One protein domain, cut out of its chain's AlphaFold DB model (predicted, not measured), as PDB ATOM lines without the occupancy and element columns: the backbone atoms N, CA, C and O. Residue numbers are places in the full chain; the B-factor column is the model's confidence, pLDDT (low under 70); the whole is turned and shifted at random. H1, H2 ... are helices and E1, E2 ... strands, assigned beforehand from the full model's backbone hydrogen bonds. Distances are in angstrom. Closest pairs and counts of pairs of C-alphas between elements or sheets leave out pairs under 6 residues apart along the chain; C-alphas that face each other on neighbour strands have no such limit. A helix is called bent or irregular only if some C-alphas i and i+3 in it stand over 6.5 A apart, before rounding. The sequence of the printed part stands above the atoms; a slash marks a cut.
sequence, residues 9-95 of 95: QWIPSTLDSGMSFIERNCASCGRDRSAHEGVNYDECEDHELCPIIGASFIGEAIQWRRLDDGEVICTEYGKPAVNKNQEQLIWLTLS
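Overview. This is residues 9 to 95 of the 95 residues of an uncharacterized protein of Hyphomicrobiaceae bacterium (UniProt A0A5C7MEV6). The model is a small body of short helices and loops with one helical arm: H1 and H3 run loosely side by side, with the little hairpin of E1 and E2 on one side of them and H2 with the loop of residues 38 to 50 on the other, while residues 85 to 95, of which 85 to 93 belong to H4, stick out. The printed part has 87 residues with four named helices and two named strands, in the order H1, H2, H3, E1, E2, H4, and the sheet is E1 - E2, antiparallel. The class is mostly helix, though only 39 residues, under half, are in named elements. The whole is only just compact, close to loose, with a radius of gyration of the C-alphas of 14.1 A, and it spans 43 by 33 by 22 A along its three main axes, with the arm included.

Along the chain. The printed part begins at Gln 9, and H1 follows with residues 15 to 26, from C-alpha 15 at (32.599, -19.930, 57.866) to C-alpha 26, 15.2 A away. H2 is residues 33 to 37, 5.4 A long from first to last C-alpha. Residues 38 to 50 hold no named element, and their C-alphas lie 4 to 18 A from the mean of all C-alphas. H3 is residues 51 to 56, 8.7 A long, and begins with C-alpha 51 at (20.066, -27.556, 47.222). E1 is residues 64 to 66, 7.1 A long, and E2 is residues 72 to 74, 7.2 A long. H4 is residues 84 to 93, 15.5 A long, and ends with C-alpha 93 at (3.086, -42.268, 37.366). No helix is bent or irregular.

Arrangement. H1, the longest helix with 12 residues, touches H2 with its residues 22 to 26 alone, and the closest C-alphas, those of Cys 26 and Ala 35, are 6.1 A apart. H1 and H3 are close but not clearly touching, with the C-alphas of Ile 22 and Ile 53 closest at 7.8 A. Their lines stand at a shallow tilt of 24 degrees, and they run opposite ways. H1 and E2 have 2 pairs of C-alphas within 8 A, the closest being those of Asn 25 and Cys 74 at 7.5 A, while H1 and E1 are apart. E1 and E2 form a hairpin of antiparallel neighbour strands, with 152 degrees between their N-to-C directions. Among the C-alphas that face each other are those of Trp 64 and Cys 74, 4.5 A apart. N 65 and O 73 are within hydrogen-bond range at 2.8 A, and so are N 73 and O 65 at 2.9 A. H2 and H3 are apart, and H2 is apart from both strands. H4 touches no helix and is apart from E1. In H1, H2 and H3 every O i to N i+4 pair is within hydrogen-bond range; in H4 it is 3 of 6.

Size, cuts and confidence. The two C-alphas farthest apart are those of Asp 16 and Ser 95, at 46.4 A. Without the stretch that stands free, the remaining 76 residues span 37 by 24 by 22 A, with a radius of gyration of 12.0 A. The link from H2 to H3, with 13 residues, is long; the link from E1 to E2 is tight, and those from H1 to H2, H3 to E1 and E2 to H4 are short. The printed part has no cut, and it ends at residue 95, the chain's last. The mean pLDDT of the printed part is 84.3. Residues 80 to 95 are under 70, and H4 has a mean of 51.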
ATOM      1  N   GLN A   9      19.629 -29.967  64.340       95.75
ATOM      2  CA  GLN A   9      20.167 -29.289  63.159       95.75
ATOM      3  C   GLN A   9      21.538 -28.721  63.517       95.75
ATOM      4  O   GLN A   9      21.686 -28.027  64.523       95.75
ATOM      5  N   TRP A  10      22.533 -29.029  62.697       96.25
ATOM      6  CA  TRP A  10      23.849 -28.443  62.816       96.25
ATOM      7  C   TRP A  10      23.925 -27.192  61.946       96.25
ATOM      8  O   TRP A  10      23.700 -27.247  60.739       96.25
ATOM      9  N   ILE A  11      24.247 -26.069  62.581       95.44
ATOM     10  CA  ILE A  11      24.564 -24.810  61.914       95.44
ATOM     11  C   ILE A  11      26.046 -24.533  62.205       95.44
ATOM     12  O   ILE A  11      26.430 -24.558  63.381       95.44
ATOM     13  N   PRO A  12      26.885 -24.305  61.179       93.75
ATOM     14  CA  PRO A  12      28.277 -23.931  61.384       93.75
ATOM     15  C   PRO A  12      28.377 -22.674  62.253       93.75
ATOM     16  O   PRO A  12      27.701 -21.679  62.004       93.75
ATOM     17  N   SER A  13      29.232 -22.698  63.276       92.56
ATOM     18  CA  SER A  13      29.473 -21.524  64.128       92.56
ATOM     19  C   SER A  13      30.376 -20.488  63.456       92.56
ATOM     20  O   SER A  13      30.416 -19.335  63.875       92.56
ATOM     21  N   THR A  14      31.130 -20.912  62.441       93.06
ATOM     22  CA  THR A  14      32.041 -20.083  61.645       93.06
ATOM     23  C   THR A  14      32.021 -20.522  60.185       93.06
ATOM     24  O   THR A  14      31.706 -21.680  59.887       93.06
ATOM     25  N   LEU A  15      32.433 -19.622  59.287       88.94
ATOM     26  CA  LEU A  15      32.599 -19.930  57.866       88.94
ATOM     27  C   LEU A  15      33.550 -21.120  57.660       88.94
ATOM     28  O   LEU A  15      33.184 -22.072  56.978       88.94
ATOM     29  N   ASP A  16      34.702 -21.122  58.336       94.50
ATOM     30  CA  ASP A  16      35.706 -22.190  58.231       94.50
ATOM     31  C   ASP A  16      35.148 -23.568  58.607       94.50
ATOM     32  O   ASP A  16      35.442 -24.565  57.949       94.50
ATOM     33  N   SER A  17      34.301 -23.638  59.645       93.88
ATOM     34  CA  SER A  17      33.662 -24.896  60.047       93.88
ATOM     35  C   SER A  17      32.672 -25.402  58.994       93.88
ATOM     36  O   SER A  17      32.589 -26.607  58.761       93.88
ATOM     37  N   GLY A  18      31.963 -24.486  58.326       93.12
ATOM     38  CA  GLY A  18      31.063 -24.806  57.221       93.12
ATOM     39  C   GLY A  18      31.830 -25.300  55.999       93.12
ATOM     40  O   GLY A  18      31.508 -26.361  55.471       93.12
ATOM     41  N   MET A  19      32.893 -24.591  55.614       92.94
ATOM     42  CA  MET A  19      33.762 -24.979  54.501       92.94
ATOM     43  C   MET A  19      34.422 -26.336  54.744       92.94
ATOM     44  O   MET A  19      34.330 -27.210  53.892       92.94
ATOM     45  N   SER A  20      34.965 -26.576  55.943       93.88
ATOM     46  CA  SER A  20      35.557 -27.875  56.304       93.88
ATOM     47  C   SER A  20      34.547 -29.023  56.203       93.88
ATOM     48  O   SER A  20      34.888 -30.142  55.819       93.88
ATOM     49  N   PHE A  21      33.283 -28.769  56.561       93.12
ATOM     50  CA  PHE A  21      32.222 -29.759  56.416       93.12
ATOM     51  C   PHE A  21      31.883 -30.014  54.943       93.12
ATOM     52  O   PHE A  21      31.788 -31.171  54.541       93.12
ATOM     53  N   ILE A  22      31.754 -28.962  54.129       92.62
ATOM     54  CA  ILE A  22      31.522 -29.059  52.681       92.62
ATOM     55  C   ILE A  22      32.670 -29.814  51.996       92.62
ATOM     56  O   ILE A  22      32.420 -30.751  51.245       92.62
ATOM     57  N   GLU A  23      33.925 -29.491  52.291       91.19
ATOM     58  CA  GLU A  23      35.089 -30.173  51.715       91.19
ATOM     59  C   GLU A  23      35.124 -31.662  52.082       91.19
ATOM     60  O   GLU A  23      35.399 -32.514  51.244       91.19
ATOM     61  N   ARG A  24      34.793 -32.009  53.329       89.62
ATOM     62  CA  ARG A  24      34.810 -33.407  53.780       89.62
ATOM     63  C   ARG A  24      33.622 -34.216  53.254       89.62
ATOM     64  O   ARG A  24      33.785 -35.378  52.886       89.62
ATOM     65  N   ASN A  25      32.422 -33.634  53.268       89.12
ATOM     66  CA  ASN A  25      31.174 -34.345  52.996       89.12
ATOM     67  C   ASN A  25      30.617 -34.080  51.598       89.12
ATOM     68  O   ASN A  25      30.050 -34.982  51.002       89.12
ATOM     69  N   CYS A  26      30.702 -32.863  51.077       88.31
ATOM     70  CA  CYS A  26      30.111 -32.513  49.786       88.31
ATOM     71  C   CYS A  26      31.076 -32.756  48.623       88.31
ATOM     72  O   CYS A  26      30.616 -33.202  47.579       88.31
ATOM     73  N   ALA A  27      32.389 -32.592  48.815       86.50
ATOM     74  CA  ALA A  27      33.372 -32.854  47.757       86.50
ATOM     75  C   ALA A  27      33.495 -34.338  47.363       86.50
ATOM     76  O   ALA A  27      34.101 -34.663  46.352       86.50
ATOM     77  N   SER A  28      32.924 -35.254  48.150       85.12
ATOM     78  CA  SER A  28      32.807 -36.689  47.837       85.12
ATOM     79  C   SER A  28      31.362 -37.120  47.544       85.12
ATOM     80  O   SER A  28      31.093 -38.290  47.273       85.12
ATOM     81  N   CYS A  29      30.412 -36.184  47.596       85.44
ATOM     82  CA  CYS A  29      28.998 -36.448  47.384       85.44
ATOM     83  C   CYS A  29      28.639 -36.177  45.922       85.44
ATOM     84  O   CYS A  29      28.635 -35.031  45.488       85.44
ATOM     85  N   GLY A  30      28.225 -37.207  45.180       82.38
ATOM     86  CA  GLY A  30      27.799 -37.075  43.775       82.38
ATOM     87  C   GLY A  30      26.503 -36.280  43.540       82.38
ATOM     88  O   GLY A  30      25.897 -36.419  42.485       82.38
ATOM     89  N   ARG A  31      26.030 -35.504  44.525       87.44
ATOM     90  CA  ARG A  31      24.845 -34.631  44.422       87.44
ATOM     91  C   ARG A  31      25.177 -33.209  43.990       87.44
ATOM     92  O   ARG A  31      24.254 -32.478  43.659       87.44
ATOM     93  N   ASP A  32      26.436 -32.804  44.119       90.56
ATOM     94  CA  ASP A  32      26.882 -31.455  43.797       90.56
ATOM     95  C   ASP A  32      28.123 -31.527  42.915       90.56
ATOM     96  O   ASP A  32      29.216 -31.846  43.383       90.56
ATOM     97  N   ARG A  33      27.946 -31.277  41.622       90.12
ATOM     98  CA  ARG A  33      29.017 -31.344  40.631       90.12
ATOM     99  C   ARG A  33      30.045 -30.239  40.841       90.12
ATOM    100  O   ARG A  33      31.234 -30.482  40.654       90.12
ATOM    101  N   SER A  34      29.615 -29.062  41.294       92.06
ATOM    102  CA  SER A  34      30.532 -27.962  41.585       92.06
ATOM    103  C   SER A  34      31.502 -28.328  42.714       92.06
ATOM    104  O   SER A  34      32.714 -28.220  42.546       92.06
ATOM    105  N   ALA A  35      31.000 -28.863  43.826       90.12
ATOM    106  CA  ALA A  35      31.816 -29.283  44.960       90.12
ATOM    107  C   ALA A  35      32.624 -30.563  44.686       90.12
ATOM    108  O   ALA A  35      33.757 -30.667  45.149       90.12
ATOM    109  N   HIS A  36      32.056 -31.539  43.967       90.06
ATOM    110  CA  HIS A  36      32.703 -32.828  43.691       90.06
ATOM    111  C   HIS A  36      33.756 -32.749  42.576       90.06
ATOM    112  O   HIS A  36      34.840 -33.314  42.707       90.06
ATOM    113  N   GLU A  37      33.456 -32.055  41.477       91.62
ATOM    114  CA  GLU A  37      34.319 -31.993  40.287       91.62
ATOM    115  C   GLU A  37      35.082 -30.666  40.163       91.62
ATOM    116  O   GLU A  37      35.949 -30.539  39.299       91.62
ATOM    117  N   GLY A  38      34.781 -29.670  41.004       90.56
ATOM    118  CA  GLY A  38      35.380 -28.336  40.913       90.56
ATOM    119  C   GLY A  38      34.880 -27.520  39.716       90.56
ATOM    120  O   GLY A  38      35.539 -26.560  39.314       90.56
ATOM    121  N   VAL A  39      33.748 -27.909  39.123       93.94
ATOM    122  CA  VAL A  39      33.107 -27.189  38.013       93.94
ATOM    123  C   VAL A  39      32.533 -25.868  38.528       93.94
ATOM    124  O   VAL A  39      32.073 -25.777  39.670       93.94
ATOM    125  N   ASN A  40      32.566 -24.822  37.700       93.50
ATOM    126  CA  ASN A  40      31.989 -23.536  38.076       93.50
ATOM    127  C   ASN A  40      30.479 -23.696  38.336       93.50
ATOM    128  O   ASN A  40      29.781 -24.373  37.585       93.50
ATOM    129  N   TYR A  41      29.982 -23.059  39.395       89.38
ATOM    130  CA  TYR A  41      28.567 -23.069  39.757       89.38
ATOM    131  C   TYR A  41      27.668 -22.656  38.580       89.38
ATOM    132  O   TYR A  41      26.660 -23.309  38.333       89.38
ATOM    133  N   ASP A  42      28.069 -21.641  37.807       92.56
ATOM    134  CA  ASP A  42      27.291 -21.123  36.667       92.56
ATOM    135  C   ASP A  42      27.290 -22.054  35.435       92.56
ATOM    136  O   ASP A  42      26.557 -21.819  34.475       92.56
ATOM    137  N   GLU A  43      28.120 -23.101  35.438       94.88
ATOM    138  CA  GLU A  43      28.183 -24.129  34.389       94.88
ATOM    139  C   GLU A  43      27.402 -25.400  34.762       94.88
ATOM    140  O   GLU A  43      27.336 -26.334  33.960       94.88
ATOM    141  N   CYS A  44      26.841 -25.452  35.973       92.44
ATOM    142  CA  CYS A  44      26.049 -26.575  36.457       92.44
ATOM    143  C   CYS A  44      24.559 -26.344  36.183       92.44
ATOM    144  O   CYS A  44      24.025 -25.257  36.401       92.44
ATOM    145  N   GLU A  45      23.862 -27.397  35.777       90.31
ATOM    146  CA  GLU A  45      22.404 -27.411  35.725       90.31
ATOM    147  C   GLU A  45      21.813 -27.522  37.144       90.31
ATOM    148  O   GLU A  45      22.425 -28.099  38.045       90.31
ATOM    149  N   ASP A  46      20.572 -27.069  37.356       87.56
ATOM    150  CA  ASP A  46      19.911 -27.094  38.680       87.56
ATOM    151  C   ASP A  46      19.904 -28.485  39.349       87.56
ATOM    152  O   ASP A  46      19.881 -28.604  40.573       87.56
ATOM    153  N   HIS A  47      19.884 -29.556  38.550       85.44
ATOM    154  CA  HIS A  47      19.884 -30.938  39.038       85.44
ATOM    155  C   HIS A  47      21.285 -31.471  39.383       85.44
ATOM    156  O   HIS A  47      21.393 -32.527  40.005       85.44
ATOM    157  N   GLU A  48      22.334 -30.756  38.983       89.31
ATOM    158  CA  GLU A  48      23.737 -31.037  39.294       89.31
ATOM    159  C   GLU A  48      24.207 -30.287  40.550       89.31
ATOM    160  O   GLU A  48      25.334 -30.488  40.999       89.31
ATOM    161  N   LEU A  49      23.355 -29.436  41.125       90.00
ATOM    162  CA  LEU A  49      23.628 -28.661  42.328       90.00
ATOM    163  C   LEU A  49      22.835 -29.217  43.510       90.00
ATOM    164  O   LEU A  49      21.626 -29.456  43.438       90.00
ATOM    165  N   CYS A  50      23.499 -29.397  44.648       92.31
ATOM    166  CA  CYS A  50      22.839 -29.878  45.848       92.31
ATOM    167  C   CYS A  50      22.138 -28.707  46.556       92.31
ATOM    168  O   CYS A  50      22.808 -27.853  47.148       92.31
ATOM    169  N   PRO A  51      20.794 -28.688  46.639       90.31
ATOM    170  CA  PRO A  51      20.066 -27.556  47.222       90.31
ATOM    171  C   PRO A  51      20.344 -27.361  48.721       90.31
ATOM    172  O   PRO A  51      20.094 -26.289  49.266       90.31
ATOM    173  N   ILE A  52      20.881 -28.381  49.402       93.56
ATOM    174  CA  ILE A  52      21.245 -28.316  50.825       93.56
ATOM    175  C   ILE A  52      22.446 -27.385  51.037       93.56
ATOM    176  O   ILE A  52      22.487 -26.675  52.039       93.56
ATOM    177  N   ILE A  53      23.405 -27.358  50.100       91.88
ATOM    178  CA  ILE A  53      24.576 -26.476  50.192       91.88
ATOM    179  C   ILE A  53      24.117 -25.021  50.099       91.88
ATOM    180  O   ILE A  53      24.432 -24.234  50.988       91.88
ATOM    181  N   GLY A  54      23.285 -24.687  49.110       89.88
ATOM    182  CA  GLY A  54      22.671 -23.360  48.996       89.88
ATOM    183  C   GLY A  54      21.887 -22.962  50.254       89.88
ATOM    184  O   GLY A  54      22.101 -21.888  50.812       89.88
ATOM    185  N   ALA A  55      21.048 -23.866  50.770       92.25
ATOM    186  CA  ALA A  55      20.282 -23.639  51.997       92.25
ATOM    187  C   ALA A  55      21.165 -23.416  53.242       92.25
ATOM    188  O   ALA A  55      20.755 -22.734  54.182       92.25
ATOM    189  N   SER A  56      22.390 -23.955  53.269       92.12
ATOM    190  CA  SER A  56      23.310 -23.789  54.401       92.12
ATOM    191  C   SER A  56      23.728 -22.332  54.624       92.12
ATOM    192  O   SER A  56      23.857 -21.912  55.774       92.12
ATOM    193  N   PHE A  57      23.833 -21.532  53.556       88.81
ATOM    194  CA  PHE A  57      24.222 -20.119  53.635       88.81
ATOM    195  C   PHE A  57      23.170 -19.229  54.308       88.81
ATOM    196  O   PHE A  57      23.497 -18.137  54.768       88.81
ATOM    197  N   ILE A  58      21.925 -19.701  54.406       91.75
ATOM    198  CA  ILE A  58      20.824 -19.017  55.099       91.75
ATOM    199  C   ILE A  58      20.357 -19.768  56.354       91.75
ATOM    200  O   ILE A  58      19.339 -19.421  56.944       91.75
ATOM    201  N   GLY A  59      21.105 -20.788  56.792       87.94
ATOM    202  CA  GLY A  59      20.804 -21.547  58.008       87.94
ATOM    203  C   GLY A  59      19.671 -22.571  57.870       87.94
ATOM    204  O   GLY A  59      19.138 -23.021  58.881       87.94
ATOM    205  N   GLU A  60      19.317 -22.984  56.651       92.25
ATOM    206  CA  GLU A  60      18.192 -23.892  56.371       92.25
ATOM    207  C   GLU A  60      18.612 -25.305  55.925       92.25
ATOM    208  O   GLU A  60      17.783 -26.099  55.482       92.25
ATOM    209  N   ALA A  61      19.887 -25.675  56.075       93.88
ATOM    210  CA  ALA A  61      20.362 -27.039  55.829       93.88
ATOM    211  C   ALA A  61      19.885 -28.021  56.924       93.88
ATOM    212  O   ALA A  61      20.680 -28.567  57.688       93.88
ATOM    213  N   ILE A  62      18.573 -28.264  57.020       94.75
ATOM    214  CA  ILE A  62      17.946 -29.093  58.065       94.75
ATOM    215  C   ILE A  62      18.478 -30.534  58.099       94.75
ATOM    216  O   ILE A  62      18.405 -31.193  59.140       94.75
ATOM    217  N   GLN A  63      19.014 -31.012  56.972       94.38
ATOM    218  CA  GLN A  63      19.608 -32.332  56.776       94.38
ATOM    219  C   GLN A  63      21.000 -32.462  57.393       94.38
ATOM    220  O   GLN A  63      21.449 -33.595  57.594       94.38
ATOM    221  N   TRP A  64      21.686 -31.348  57.666       94.75
ATOM    222  CA  TRP A  64      22.945 -31.347  58.398       94.75
ATOM    223  C   TRP A  64      22.629 -31.502  59.877       94.75
ATOM    224  O   TRP A  64      21.966 -30.655  60.477       94.75
ATOM    225  N   ARG A  65      23.036 -32.628  60.459       96.69
ATOM    226  CA  ARG A  65      22.669 -33.018  61.822       96.69
ATOM    227  C   ARG A  65      23.903 -33.161  62.682       96.69
ATOM    228  O   ARG A  65      24.895 -33.724  62.230       96.69
ATOM    229  N   ARG A  66      23.798 -32.718  63.931       96.56
ATOM    230  CA  ARG A  66      24.696 -33.114  65.012       96.56
ATOM    231  C   ARG A  66      24.027 -34.236  65.800       96.56
ATOM    232  O   ARG A  66      22.931 -34.028  66.326       96.56
ATOM    233  N   LEU A  67      24.670 -35.396  65.840       96.31
ATOM    234  CA  LEU A  67      24.234 -36.573  66.586       96.31
ATOM    235  C   LEU A  67      24.595 -36.454  68.076       96.31
ATOM    236  O   LEU A  67      25.324 -35.544  68.480       96.31
ATOM    237  N   ASP A  68      24.074 -37.372  68.891       96.44
ATOM    238  CA  ASP A  68      24.252 -37.361  70.351       96.44
ATOM    239  C   ASP A  68      25.715 -37.593  70.777       96.44
ATOM    240  O   ASP A  68      26.135 -37.124  71.833       96.44
ATOM    241  N   ASP A  69      26.506 -38.269  69.941       95.50
ATOM    242  CA  ASP A  69      27.950 -38.475  70.120       95.50
ATOM    243  C   ASP A  69      28.806 -37.287  69.635       95.50
ATOM    244  O   ASP A  69      30.031 -37.294  69.759       95.50
ATOM    245  N   GLY A  70      28.163 -36.240  69.112       94.81
ATOM    246  CA  GLY A  70      28.806 -35.042  68.591       94.81
ATOM    247  C   GLY A  70      29.192 -35.115  67.113       94.81
ATOM    248  O   GLY A  70      29.595 -34.075  66.575       94.81
ATOM    249  N   GLU A  71      29.032 -36.266  66.449       94.75
ATOM    250  CA  GLU A  71      29.279 -36.410  65.016       94.75
ATOM    251  C   GLU A  71      28.369 -35.468  64.219       94.75
ATOM    252  O   GLU A  71      27.191 -35.278  64.535       94.75
ATOM    253  N   VAL A  72      28.926 -34.862  63.168       95.31
ATOM    254  CA  VAL A  72      28.165 -34.056  62.214       95.31
ATOM    255  C   VAL A  72      28.054 -34.810  60.897       95.31
ATOM    256  O   VAL A  72      29.072 -35.128  60.270       95.31
ATOM    257  N   ILE A  73      26.813 -35.042  60.471       93.50
ATOM    258  CA  ILE A  73      26.460 -35.781  59.258       93.50
ATOM    259  C   ILE A  73      25.552 -34.958  58.342       93.50
ATOM    260  O   ILE A  73      24.842 -34.058  58.788       93.50
ATOM    261  N   CYS A  74      25.504 -35.328  57.063       93.94
ATOM    262  CA  CYS A  74      24.414 -34.959  56.165       93.94
ATOM    263  C   CYS A  74      23.535 -36.194  55.943       93.94
ATOM    264  O   CYS A  74      24.007 -37.209  55.437       93.94
ATOM    265  N   THR A  75      22.253 -36.114  56.297       92.50
ATOM    266  CA  THR A  75      21.298 -37.241  56.183       92.50
ATOM    267  C   THR A  75      20.971 -37.645  54.740       92.50
ATOM    268  O   THR A  75      20.396 -38.711  54.518       92.50
ATOM    269  N   GLU A  76      21.374 -36.830  53.765       91.06
ATOM    270  CA  GLU A  76      21.209 -37.060  52.323       91.06
ATOM    271  C   GLU A  76      22.531 -37.390  51.610       91.06
ATOM    272  O   GLU A  76      22.570 -37.478  50.382       91.06
ATOM    273  N   TYR A  77      23.627 -37.573  52.355       86.81
ATOM    274  CA  TYR A  77      24.918 -37.948  51.778       86.81
ATOM    275  C   TYR A  77      24.802 -39.231  50.940       86.81
ATOM    276  O   TYR A  77      24.210 -40.218  51.380       86.81
ATOM    277  N   GLY A  78      25.357 -39.216  49.724       71.56
ATOM    278  CA  GLY A  78      25.386 -40.379  48.830       71.56
ATOM    279  C   GLY A  78      24.033 -40.797  48.233       71.56
ATOM    280  O   GLY A  78      23.986 -41.773  47.489       71.56
ATOM    281  N   LYS A  79      22.935 -40.083  48.519       74.62
ATOM    282  CA  LYS A  79      21.626 -40.319  47.883       74.62
ATOM    283  C   LYS A  79      21.539 -39.585  46.537       74.62
ATOM    284  O   LYS A  79      22.105 -38.497  46.437       74.62
ATOM    285  N   PRO A  80      20.797 -40.086  45.529       59.47
ATOM    286  CA  PRO A  80      20.601 -39.372  44.263       59.47
ATOM    287  C   PRO A  80      19.923 -38.014  44.485       59.47
ATOM    288  O   PRO A  80      19.020 -37.901  45.320       59.47
ATOM    289  N   ALA A  81      20.366 -36.980  43.766       57.44
ATOM    290  CA  ALA A  81      19.720 -35.672  43.795       57.44
ATOM    291  C   ALA A  81      18.267 -35.816  43.317       57.44
ATOM    292  O   ALA A  81      18.010 -36.319  42.227       57.44
ATOM    293  N   VAL A  82      17.312 -35.410  44.154       59.28
ATOM    294  CA  VAL A  82      15.893 -35.366  43.790       59.28
ATOM    295  C   VAL A  82      15.497 -33.899  43.757       59.28
ATOM    296  O   VAL A  82      15.523 -33.215  44.781       59.28
ATOM    297  N   ASN A  83      15.165 -33.400  42.569       58.94
ATOM    298  CA  ASN A  83      14.535 -32.094  42.419       58.94
ATOM    299  C   ASN A  83      13.100 -32.184  42.980       58.94
ATOM    300  O   ASN A  83      12.376 -33.126  42.654       58.94
ATOM    301  N   LYS A  84      12.661 -31.201  43.781       51.81
ATOM    302  CA  LYS A  84      11.285 -31.116  44.321       51.81
ATOM    303  C   LYS A  84      10.195 -31.253  43.237       51.81
ATOM    304  O   LYS A  84       9.131 -31.802  43.501       51.81
ATOM    305  N   ASN A  85      10.471 -30.828  42.003       53.16
ATOM    306  CA  ASN A  85       9.566 -30.957  40.854       53.16
ATOM    307  C   ASN A  85       9.470 -32.400  40.315       53.16
ATOM    308  O   ASN A  85       8.501 -32.742  39.641       53.16
ATOM    309  N   GLN A  86      10.448 -33.265  40.608       51.97
ATOM    310  CA  GLN A  86      10.428 -34.682  40.230       51.97
ATOM    311  C   GLN A  86       9.751 -35.575  41.272       51.97
ATOM    312  O   GLN A  86       9.203 -36.610  40.896       51.97
ATOM    313  N   GLU A  87       9.685 -35.160  42.544       50.59
ATOM    314  CA  GLU A  87       8.858 -35.851  43.545       50.59
ATOM    315  C   GLU A  87       7.391 -35.897  43.092       50.59
ATOM    316  O   GLU A  87       6.767 -36.951  43.152       50.59
ATOM    317  N   GLN A  88       6.860 -34.801  42.532       50.03
ATOM    318  CA  GLN A  88       5.485 -34.752  42.012       50.03
ATOM    319  C   GLN A  88       5.241 -35.682  40.808       50.03
ATOM    320  O   GLN A  88       4.135 -36.200  40.659       50.03
ATOM    321  N   LEU A  89       6.249 -35.930  39.965       49.22
ATOM    322  CA  LEU A  89       6.118 -36.799  38.785       49.22
ATOM    323  C   LEU A  89       6.088 -38.292  39.147       49.22
ATOM    324  O   LEU A  89       5.394 -39.065  38.485       49.22
ATOM    325  N   ILE A  90       6.778 -38.694  40.218       53.84
ATOM    326  CA  ILE A  90       6.768 -40.081  40.710       53.84
ATOM    327  C   ILE A  90       5.380 -40.442  41.276       53.84
ATOM    328  O   ILE A  90       4.886 -41.543  41.048       53.84
ATOM    329  N   TRP A  91       4.691 -39.498  41.931       50.72
ATOM    330  CA  TRP A  91       3.314 -39.704  42.412       50.72
ATOM    331  C   TRP A  91       2.273 -39.798  41.284       50.72
ATOM    332  O   TRP A  91       1.285 -40.516  41.426       50.72
ATOM    333  N   LEU A  92       2.495 -39.112  40.159       49.59
ATOM    334  CA  LEU A  92       1.580 -39.104  39.007       49.59
ATOM    335  C   LEU A  92       1.726 -40.322  38.083       49.59
ATOM    336  O   LEU A  92       0.846 -40.570  37.268       49.59
ATOM    337  N   THR A  93       2.824 -41.070  38.187       52.00
ATOM    338  CA  THR A  93       3.086 -42.268  37.366       52.00
ATOM    339  C   THR A  93       2.799 -43.582  38.094       52.00
ATOM    340  O   THR A  93       2.773 -44.636  37.462       52.00
ATOM    341  N   LEU A  94       2.551 -43.523  39.406       54.31
ATOM    342  CA  LEU A  94       2.182 -44.661  40.258       54.31
ATOM    343  C   LEU A  94       0.722 -44.602  40.763       54.31
ATOM    344  O   LEU A  94       0.359 -45.411  41.618       54.31
ATOM    345  N   SER A  95      -0.094 -43.669  40.249       47.06
ATOM    346  CA  SER A  95      -1.537 -43.538  40.536       47.06
ATOM    347  C   SER A  95      -2.398 -43.936  39.341       47.06
ATOM    348  O   SER A  95      -1.990 -43.615  38.202       47.06
TER     349      SER A  95